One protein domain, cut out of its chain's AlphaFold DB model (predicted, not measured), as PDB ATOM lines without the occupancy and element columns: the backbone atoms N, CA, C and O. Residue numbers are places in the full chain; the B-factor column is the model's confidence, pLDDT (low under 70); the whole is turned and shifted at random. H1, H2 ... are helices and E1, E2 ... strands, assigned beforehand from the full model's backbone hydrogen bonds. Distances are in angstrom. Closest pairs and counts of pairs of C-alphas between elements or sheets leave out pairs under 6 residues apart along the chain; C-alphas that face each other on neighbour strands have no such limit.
ATOM      1  N   MET A  30     170.356  80.249 137.114       97.75
ATOM      2  CA  MET A  30     169.916  81.542 136.595       97.75
ATOM      3  C   MET A  30     170.435  81.800 135.174       97.75
ATOM      4  O   MET A  30     169.670  82.323 134.367       97.75
ATOM      5  N   SER A  31     171.666  81.396 134.830       97.25
ATOM      6  CA  SER A  31     172.200  81.589 133.468       97.25
ATOM      7  C   SER A  31     171.418  80.805 132.410       97.25
ATOM      8  O   SER A  31     171.203  81.310 131.306       97.25
ATOM      9  N   GLN A  32     170.890  79.625 132.760       97.88
ATOM     10  CA  GLN A  32     170.048  78.830 131.855       97.88
ATOM     11  C   GLN A  32     168.717  79.514 131.502       97.88
ATOM     12  O   GLN A  32     168.144  79.252 130.445       97.88
ATOM     13  N   LEU A  33     168.230  80.423 132.351       97.19
ATOM     14  CA  LEU A  33     166.994  81.177 132.118       97.19
ATOM     15  C   LEU A  33     167.214  82.452 131.290       97.19
ATOM     16  O   LEU A  33     166.248  83.111 130.907       97.19
ATOM     17  N   GLN A  34     168.468  82.824 131.020       96.56
ATOM     18  CA  GLN A  34     168.804  84.016 130.246       96.56
ATOM     19  C   GLN A  34     168.797  83.728 128.740       96.56
ATOM     20  O   GLN A  34     169.174  82.643 128.290       96.56
ATOM     21  N   CYS A  35     168.404  84.742 127.966       96.06
ATOM     22  CA  CYS A  35     168.462  84.749 126.509       96.06
ATOM     23  C   CYS A  35     169.282  85.953 126.037       96.06
ATOM     24  O   CYS A  35     169.017  87.078 126.463       96.06
ATOM     25  N   THR A  36     170.259  85.718 125.160       94.88
ATOM     26  CA  THR A  36     170.967  86.796 124.456       94.88
ATOM     27  C   THR A  36     170.457  86.935 123.026       94.88
ATOM     28  O   THR A  36     170.026  85.967 122.393       94.88
ATOM     29  N   PHE A  37     170.524  88.162 122.516       93.12
ATOM     30  CA  PHE A  37     170.124  88.521 121.163       93.12
ATOM     31  C   PHE A  37     171.302  89.170 120.420       93.12
ATOM     32  O   PHE A  37     171.499  90.388 120.528       93.12
ATOM     33  N   PRO A  38     172.105  88.390 119.670       90.94
ATOM     34  CA  PRO A  38     173.192  88.924 118.862       90.94
ATOM     35  C   PRO A  38     172.655  89.912 117.820       90.94
ATOM     36  O   PRO A  38     171.769  89.590 117.031       90.94
ATOM     37  N   ARG A  39     173.196  91.136 117.810       88.00
ATOM     38  CA  ARG A  39     172.796  92.198 116.863       88.00
ATOM     39  C   ARG A  39     173.437  92.056 115.478       88.00
ATOM     40  O   ARG A  39     173.036  92.762 114.557       88.00
ATOM     41  N   SER A  40     174.415  91.163 115.352       85.69
ATOM     42  CA  SER A  40     174.926  90.612 114.098       85.69
ATOM     43  C   SER A  40     175.199  89.116 114.300       85.69
ATOM     44  O   SER A  40     175.320  88.654 115.438       85.69
ATOM     45  N   CYS A  41     175.225  88.356 113.209       84.12
ATOM     46  CA  CYS A  41     175.510  86.918 113.191       84.12
ATOM     47  C   CYS A  41     176.509  86.547 112.082       84.12
ATOM     48  O   CYS A  41     176.572  85.390 111.678       84.12
ATOM     49  N   ASP A  42     177.234  87.533 111.551       82.31
ATOM     50  CA  ASP A  42     178.253  87.326 110.522       82.31
ATOM     51  C   ASP A  42     179.547  86.737 111.110       82.31
ATOM     52  O   ASP A  42     179.744  86.674 112.330       82.31
ATOM     53  N   ALA A  43     180.467  86.335 110.233       77.81
ATOM     54  CA  ALA A  43     181.767  85.802 110.643       77.81
ATOM     55  C   ALA A  43     182.648  86.811 111.417       77.81
ATOM     56  O   ALA A  43     183.585  86.405 112.105       77.81
ATOM     57  N   ALA A  44     182.371  88.115 111.314       83.38
ATOM     58  CA  ALA A  44     183.095  89.162 112.035       83.38
ATOM     59  C   ALA A  44     182.561  89.378 113.463       83.38
ATOM     60  O   ALA A  44     183.193  90.063 114.272       83.38
ATOM     61  N   THR A  45     181.409  88.792 113.796       87.62
ATOM     62  CA  THR A  45     180.782  88.943 115.103       87.62
ATOM     63  C   THR A  45     181.567  88.173 116.162       87.62
ATOM     64  O   THR A  45     181.634  86.946 116.157       87.62
ATOM     65  N   SER A  46     182.145  88.903 117.116       91.56
ATOM     66  CA  SER A  46     182.891  88.306 118.223       91.56
ATOM     67  C   SER A  46     181.953  87.624 119.235       91.56
ATOM     68  O   SER A  46     181.059  88.282 119.769       91.56
ATOM     69  N   PRO A  47     182.177  86.348 119.603       90.25
ATOM     70  CA  PRO A  47     181.446  85.707 120.701       90.25
ATOM     71  C   PRO A  47     181.582  86.460 122.026       90.25
ATOM     72  O   PRO A  47     180.641  86.518 122.814       90.25
ATOM     73  N   THR A  48     182.741  87.078 122.260       90.50
ATOM     74  CA  THR A  48     183.020  87.820 123.490       90.50
ATOM     75  C   THR A  48     182.109  89.031 123.642       90.50
ATOM     76  O   THR A  48     181.644  89.276 124.751       90.50
ATOM     77  N   SER A  49     181.818  89.757 122.554       91.62
ATOM     78  CA  SER A  49     180.895  90.898 122.606       91.62
ATOM     79  C   SER A  49     179.440  90.453 122.761       91.62
ATOM     80  O   SER A  49     178.677  91.090 123.476       91.62
ATOM     81  N   VAL A  50     179.054  89.324 122.156       93.00
ATOM     82  CA  VAL A  50     177.711  88.734 122.325       93.00
ATOM     83  C   VAL A  50     177.452  88.291 123.772       93.00
ATOM     84  O   VAL A  50     176.312  88.328 124.242       93.00
ATOM     85  N   LEU A  51     178.503  87.863 124.471       94.44
ATOM     86  CA  LEU A  51     178.453  87.342 125.838       94.44
ATOM     87  C   LEU A  51     178.991  88.341 126.876       94.44
ATOM     88  O   LEU A  51     179.389  87.947 127.978       94.44
ATOM     89  N   GLU A  52     179.046  89.627 126.537       93.75
ATOM     90  CA  GLU A  52     179.438  90.670 127.478       93.75
ATOM     91  C   GLU A  52     178.438  90.729 128.647       93.75
ATOM     92  O   GLU A  52     177.225  90.685 128.458       93.75
ATOM     93  N   GLY A  53     178.947  90.762 129.882       92.69
ATOM     94  CA  GLY A  53     178.109  90.717 131.087       92.69
ATOM     95  C   GLY A  53     177.488  89.346 131.399       92.69
ATOM     96  O   GLY A  53     176.721  89.238 132.355       92.69
ATOM     97  N   LEU A  54     177.838  88.293 130.647       94.56
ATOM     98  CA  LEU A  54     177.325  86.926 130.804       94.56
ATOM     99  C   LEU A  54     178.474  85.969 131.192       94.56
ATOM    100  O   LEU A  54     178.983  85.213 130.355       94.56
ATOM    101  N   PRO A  55     178.941  86.013 132.459       93.69
ATOM    102  CA  PRO A  55     180.148  85.302 132.895       93.69
ATOM    103  C   PRO A  55     179.989  83.780 132.884       93.69
ATOM    104  O   PRO A  55     180.960  83.072 132.645       93.69
ATOM    105  N   LEU A  56     178.771  83.282 133.104       95.75
ATOM    106  CA  LEU A  56     178.435  81.859 133.041       95.75
ATOM    107  C   LEU A  56     177.787  81.489 131.701       95.75
ATOM    108  O   LEU A  56     177.062  80.510 131.645       95.75
ATOM    109  N   GLY A  57     177.967  82.281 130.638       93.94
ATOM    110  CA  GLY A  57     177.259  82.069 129.373       93.94
ATOM    111  C   GLY A  57     175.742  82.278 129.493       93.94
ATOM    112  O   GLY A  57     175.283  83.065 130.321       93.94
ATOM    113  N   VAL A  58     174.969  81.597 128.640       96.94
ATOM    114  CA  VAL A  58     173.497  81.687 128.568       96.94
ATOM    115  C   VAL A  58     172.883  80.321 128.280       96.94
ATOM    116  O   VAL A  58     173.549  79.468 127.694       96.94
ATOM    117  N   GLY A  59     171.607  80.137 128.621       97.12
ATOM    118  CA  GLY A  59     170.831  78.975 128.177       97.12
ATOM    119  C   GLY A  59     170.226  79.135 126.783       97.12
ATOM    120  O   GLY A  59     170.013  78.140 126.096       97.12
ATOM    121  N   HIS A  60     169.965  80.369 126.338       97.75
ATOM    122  CA  HIS A  60     169.238  80.625 125.093       97.75
ATOM    123  C   HIS A  60     169.906  81.698 124.226       97.75
ATOM    124  O   HIS A  60     170.389  82.720 124.721       97.75
ATOM    125  N   VAL A  61     169.882  81.487 122.910       96.56
ATOM    126  CA  VAL A  61     170.340  82.448 121.900       96.56
ATOM    127  C   VAL A  61     169.242  82.624 120.855       96.56
ATOM    128  O   VAL A  61     168.897  81.684 120.134       96.56
ATOM    129  N   SER A  62     168.719  83.842 120.741       94.00
ATOM    130  CA  SER A  62     167.755  84.193 119.698       94.00
ATOM    131  C   SER A  62     168.485  84.553 118.408       94.00
ATOM    132  O   SER A  62     169.336  85.441 118.399       94.00
ATOM    133  N   THR A  63     168.156  83.883 117.303       90.19
ATOM    134  CA  THR A  63     168.917  83.979 116.047       90.19
ATOM    135  C   THR A  63     168.237  84.806 114.954       90.19
ATOM    136  O   THR A  63     168.519  84.611 113.773       90.19
ATOM    137  N   LEU A  64     167.364  85.760 115.305       87.00
ATOM    138  CA  LEU A  64     166.598  86.530 114.307       87.00
ATOM    139  C   LEU A  64     167.488  87.227 113.266       87.00
ATOM    140  O   LEU A  64     167.111  87.290 112.101       87.00
ATOM    141  N   GLU A  65     168.665  87.735 113.648       88.50
ATOM    142  CA  GLU A  65     169.573  88.415 112.710       88.50
ATOM    143  C   GLU A  65     170.222  87.464 111.687       88.50
ATOM    144  O   GLU A  65     170.659  87.933 110.635       88.50
ATOM    145  N   MET A  66     170.173  86.135 111.884       87.38
ATOM    146  CA  MET A  66     170.572  85.163 110.851       87.38
ATOM    147  C   MET A  66     169.737  85.297 109.571       87.38
ATOM    148  O   MET A  66     170.205  84.931 108.496       87.38
ATOM    149  N   ARG A  67     168.541  85.903 109.644       84.25
ATOM    150  CA  ARG A  67     167.718  86.243 108.470       84.25
ATOM    151  C   ARG A  67     168.417  87.154 107.456       84.25
ATOM    152  O   ARG A  67     167.884  87.370 106.377       84.25
ATOM    153  N   ARG A  68     169.543  87.769 107.824       84.75
ATOM    154  CA  ARG A  68     170.317  88.677 106.966       84.75
ATOM    155  C   ARG A  68     171.488  87.980 106.272       84.75
ATOM    156  O   ARG A  68     172.068  88.571 105.371       84.75
ATOM    157  N   LEU A  69     171.823  86.753 106.676       85.69
ATOM    158  CA  LEU A  69     172.964  86.001 106.156       85.69
ATOM    159  C   LEU A  69     172.613  85.307 104.845       85.69
ATOM    160  O   LEU A  69     171.714  84.478 104.798       85.69
ATOM    161  N   THR A  70     173.339  85.582 103.771       81.94
ATOM    162  CA  THR A  70     173.065  84.948 102.471       81.94
ATOM    163  C   THR A  70     173.650  83.539 102.342       81.94
ATOM    164  O   THR A  70     173.263  82.809 101.432       81.94
ATOM    165  N   ASP A  71     174.558  83.154 103.242       85.38
ATOM    166  CA  ASP A  71     175.256  81.869 103.233       85.38
ATOM    167  C   ASP A  71     174.917  81.027 104.477       85.38
ATOM    168  O   ASP A  71     174.974  81.490 105.619       85.38
ATOM    169  N   ARG A  72     174.578  79.750 104.252       83.94
ATOM    170  CA  ARG A  72     174.298  78.783 105.324       83.94
ATOM    171  C   ARG A  72     175.558  78.437 106.109       83.94
ATOM    172  O   ARG A  72     175.464  78.193 107.312       83.94
ATOM    173  N   GLU A  73     176.712  78.397 105.446       88.25
ATOM    174  CA  GLU A  73     177.972  78.064 106.111       88.25
ATOM    175  C   GLU A  73     178.403  79.168 107.069       88.25
ATOM    176  O   GLU A  73     178.903  78.871 108.153       88.25
ATOM    177  N   GLU A  74     178.120  80.429 106.735       88.19
ATOM    178  CA  GLU A  74     178.341  81.559 107.636       88.19
ATOM    179  C   GLU A  74     177.468  81.448 108.895       88.19
ATOM    180  O   GLU A  74     177.981  81.526 110.014       88.19
ATOM    181  N   ALA A  75     176.173  81.153 108.734       87.81
ATOM    182  CA  ALA A  75     175.267  80.943 109.866       87.81
ATOM    183  C   ALA A  75     175.728  79.783 110.769       87.81
ATOM    184  O   ALA A  75     175.733  79.899 111.999       87.81
ATOM    185  N   ALA A  76     176.156  78.671 110.166       90.25
ATOM    186  CA  ALA A  76     176.662  77.514 110.893       90.25
ATOM    187  C   ALA A  76     178.007  77.808 111.585       90.25
ATOM    188  O   ALA A  76     178.230  77.370 112.715       90.25
ATOM    189  N   ALA A  77     178.906  78.560 110.943       91.44
ATOM    190  CA  ALA A  77     180.180  78.977 111.520       91.44
ATOM    191  C   ALA A  77     179.978  79.894 112.731       91.44
ATOM    192  O   ALA A  77     180.580  79.646 113.778       91.44
ATOM    193  N   PHE A  78     179.086  80.882 112.627       92.00
ATOM    194  CA  PHE A  78     178.711  81.738 113.749       92.00
ATOM    195  C   PHE A  78     178.147  80.913 114.912       92.00
ATOM    196  O   PHE A  78     178.637  81.011 116.039       92.00
ATOM    197  N   GLN A  79     177.177  80.032 114.637       93.75
ATOM    198  CA  GLN A  79     176.551  79.194 115.663       93.75
ATOM    199  C   GLN A  79     177.572  78.292 116.371       93.75
ATOM    200  O   GLN A  79     177.591  78.245 117.600       93.75
ATOM    201  N   ARG A  80     178.457  77.614 115.626       95.00
ATOM    202  CA  ARG A  80     179.520  76.764 116.197       95.00
ATOM    203  C   ARG A  80     180.495  77.560 117.061       95.00
ATOM    204  O   ARG A  80     180.858  77.110 118.148       95.00
ATOM    205  N   THR A  81     180.903  78.732 116.585       95.25
ATOM    206  CA  THR A  81     181.879  79.587 117.272       95.25
ATOM    207  C   THR A  81     181.306  80.122 118.582       95.25
ATOM    208  O   THR A  81     181.935  79.987 119.629       95.25
ATOM    209  N   LEU A  82     180.068  80.624 118.558       95.94
ATOM    210  CA  LEU A  82     179.382  81.088 119.762       95.94
ATOM    211  C   LEU A  82     179.079  79.939 120.735       95.94
ATOM    212  O   LEU A  82     179.301  80.085 121.933       95.94
ATOM    213  N   GLN A  83     178.622  78.784 120.242       97.06
ATOM    214  CA  GLN A  83     178.315  77.632 121.097       97.06
ATOM    215  C   GLN A  83     179.562  77.100 121.813       97.06
ATOM    216  O   GLN A  83     179.490  76.745 122.986       97.06
ATOM    217  N   THR A  84     180.710  77.076 121.129       96.94
ATOM    218  CA  THR A  84     181.987  76.658 121.727       96.94
ATOM    219  C   THR A  84     182.365  77.565 122.899       96.94
ATOM    220  O   THR A  84     182.723  77.070 123.966       96.94
ATOM    221  N   GLU A  85     182.215  78.880 122.733       96.50
ATOM    222  CA  GLU A  85     182.483  79.859 123.791       96.50
ATOM    223  C   GLU A  85     181.494  79.731 124.964       96.50
ATOM    224  O   GLU A  85     181.898  79.793 126.124       96.50
ATOM    225  N   ILE A  86     180.203  79.506 124.690       96.94
ATOM    226  CA  ILE A  86     179.193  79.298 125.739       96.94
ATOM    227  C   ILE A  86     179.531  78.058 126.569       96.94
ATOM    228  O   ILE A  86     179.578  78.144 127.795       96.94
ATOM    229  N   ILE A  87     179.805  76.926 125.915       96.62
ATOM    230  CA  ILE A  87     180.149  75.671 126.596       96.62
ATOM    231  C   ILE A  87     181.410  75.852 127.449       96.62
ATOM    232  O   ILE A  87     181.439  75.379 128.582       96.62
ATOM    233  N   ALA A  88     182.421  76.570 126.947       96.38
ATOM    234  CA  ALA A  88     183.664  76.819 127.677       96.38
ATOM    235  C   ALA A  88     183.476  77.661 128.955       96.38
ATOM    236  O   ALA A  88     184.248  77.516 129.902       96.38
ATOM    237  N   ARG A  89     182.452  78.524 129.004       95.06
ATOM    238  CA  ARG A  89     182.120  79.348 130.184       95.06
ATOM    239  C   ARG A  89     181.259  78.621 131.219       95.06
ATOM    240  O   ARG A  89     181.203  79.052 132.370       95.06
ATOM    241  N   GLN A  90     180.565  77.556 130.822       92.88
ATOM    242  CA  GLN A  90     179.644  76.829 131.694       92.88
ATOM    243  C   GLN A  90     180.400  75.800 132.548       92.88
ATOM    244  O   GLN A  90     181.097  74.953 131.988       92.88
ATOM    245  N   PRO A  91     180.217  75.778 133.883       94.62
ATOM    246  CA  PRO A  91     180.882  74.812 134.762       94.62
ATOM    247  C   PRO A  91     180.637  73.350 134.370       94.62
ATOM    248  O   PRO A  91     181.554  72.533 134.419       94.62
ATOM    249  N   HIS A  92     179.411  73.030 133.947       95.88
ATOM    250  CA  HIS A  92     179.024  71.684 133.517       95.88
ATOM    251  C   HIS A  92     178.938  71.530 131.987       95.88
ATOM    252  O   HIS A  92     178.413  70.526 131.504       95.88
ATOM    253  N   GLY A  93     179.444  72.506 131.218       95.00
ATOM    254  CA  GLY A  93     179.508  72.441 129.754       95.00
ATOM    255  C   GLY A  93     178.143  72.392 129.057       95.00
ATOM    256  O   GLY A  93     178.003  71.733 128.027       95.00
ATOM    257  N   ILE A  94     177.124  73.041 129.628       96.56
ATOM    258  CA  ILE A  94     175.751  73.009 129.107       96.56
ATOM    259  C   ILE A  94     175.671  73.828 127.801       96.56
ATOM    260  O   ILE A  94     176.004  75.015 127.814       96.56
ATOM    261  N   PRO A  95     175.235  73.236 126.673       97.12
ATOM    262  CA  PRO A  95     175.052  73.964 125.418       97.12
ATOM    263  C   PRO A  95     173.834  74.895 125.482       97.12
ATOM    264  O   PRO A  95     172.813  74.537 126.064       97.12
ATOM    265  N   ALA A  96     173.896  76.044 124.804       97.75
ATOM    266  CA  ALA A  96     172.725  76.903 124.645       97.75
ATOM    267  C   ALA A  96     171.765  76.373 123.570       97.75
ATOM    268  O   ALA A  96     172.189  75.806 122.554       97.75
ATOM    269  N   ALA A  97     170.472  76.627 123.764       96.94
ATOM    270  CA  ALA A  97     169.432  76.439 122.765       96.94
ATOM    271  C   ALA A  97     169.392  77.639 121.805       96.94
ATOM    272  O   ALA A  97     169.149  78.777 122.210       96.94
ATOM    273  N   PHE A  98     169.606  77.378 120.515       95.25
ATOM    274  CA  PHE A  98     169.485  78.374 119.451       95.25
ATOM    275  C   PHE A  98     168.081  78.287 118.861       95.25
ATOM    276  O   PHE A  98     167.691  77.231 118.364       95.25
ATOM    277  N   HIS A  99     167.324  79.380 118.911       91.94
ATOM    278  CA  HIS A  99     165.936  79.401 118.450       91.94
ATOM    279  C   HIS A  99     165.717  80.454 117.361       91.94
ATOM    280  O   HIS A  99     166.169  81.595 117.471       91.94
ATOM    281  N   MET A 100     165.006  80.037 116.310       88.25
ATOM    282  CA  MET A 100     164.736  80.791 115.087       88.25
ATOM    283  C   MET A 100     163.234  80.787 114.796       88.25
ATOM    284  O   MET A 100     162.554  79.793 115.046       88.25
TER     285      MET A 100
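AT A GLANCE: This is residues 30 to 100 of the 117 residues of an uncharacterized protein of Actinomyces sp. CtC 72 (UniProt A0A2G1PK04). One long helix, H3, runs along the length of an elongated body; the short helix H1 touches it partway along, at residues 81 to 85 of H3, H2 is near its first part, and a small pair of parallel strands, E1 and E2, makes another side of the body, with E1 apart from H3. Away from H3, the small parallel pair E1 and E2 is joined by the short pairing of residues 35 to 36 with E1. The 71 printed residues hold, in chain order, H1, E1, H2, H3 and E2; the class is mostly helix, with under half of the residues in named elements. The whole is compact, with a radius of gyration of the C-alphas of 11.3 A and spans of 34 by 18 by 18 A.

IN THESE COORDINATES: Residues 30 to 46 hold no named element. H1, residues 47 to 50, begins at C-alpha 47 (181.446, 85.707, 120.701) and is 5.1 A long. E1, residues 60 to 62, is 6.6 A long. H2, residues 64 to 68, is 8.5 A long. H3, residues 72 to 89, is 26.1 A long. E2, residues 97 to 99, is 6.3 A long and ends at C-alpha 99 (165.936, 79.401, 118.450).

HOW THE PARTS SIT: E1 and E2 are parallel neighbours at 21 degrees, with N 61 and O 97 at 2.9 A, within hydrogen-bond range. E1, H2, H3 and E2 form a strand-helix-strand unit, two parallel strands with helices between, its crossover right-handed. H3 touches H1 with residues 81 to 85 alone; the closest C-alphas, of Pro 47 and Leu 82, are 5.1 A apart. H2 and H3 are close but not clearly touching, the closest C-alphas, of Met 66 and Ala 75, at 6.4 A. E1 and H3 are apart. In H3 every O i to N i+4 pair is within hydrogen-bond range; H2 has 0 of 1, but 2 of 2 O i to N i+3 pairs; H1 is too short for an i+4 pair.

THE WHOLE: The two farthest C-alphas, of Thr 70 and Pro 91, are 34.7 A apart. The printed part has no cut, and no link between named elements is long. The mean pLDDT of the printed part is 92.2, and no printed residue is under 70.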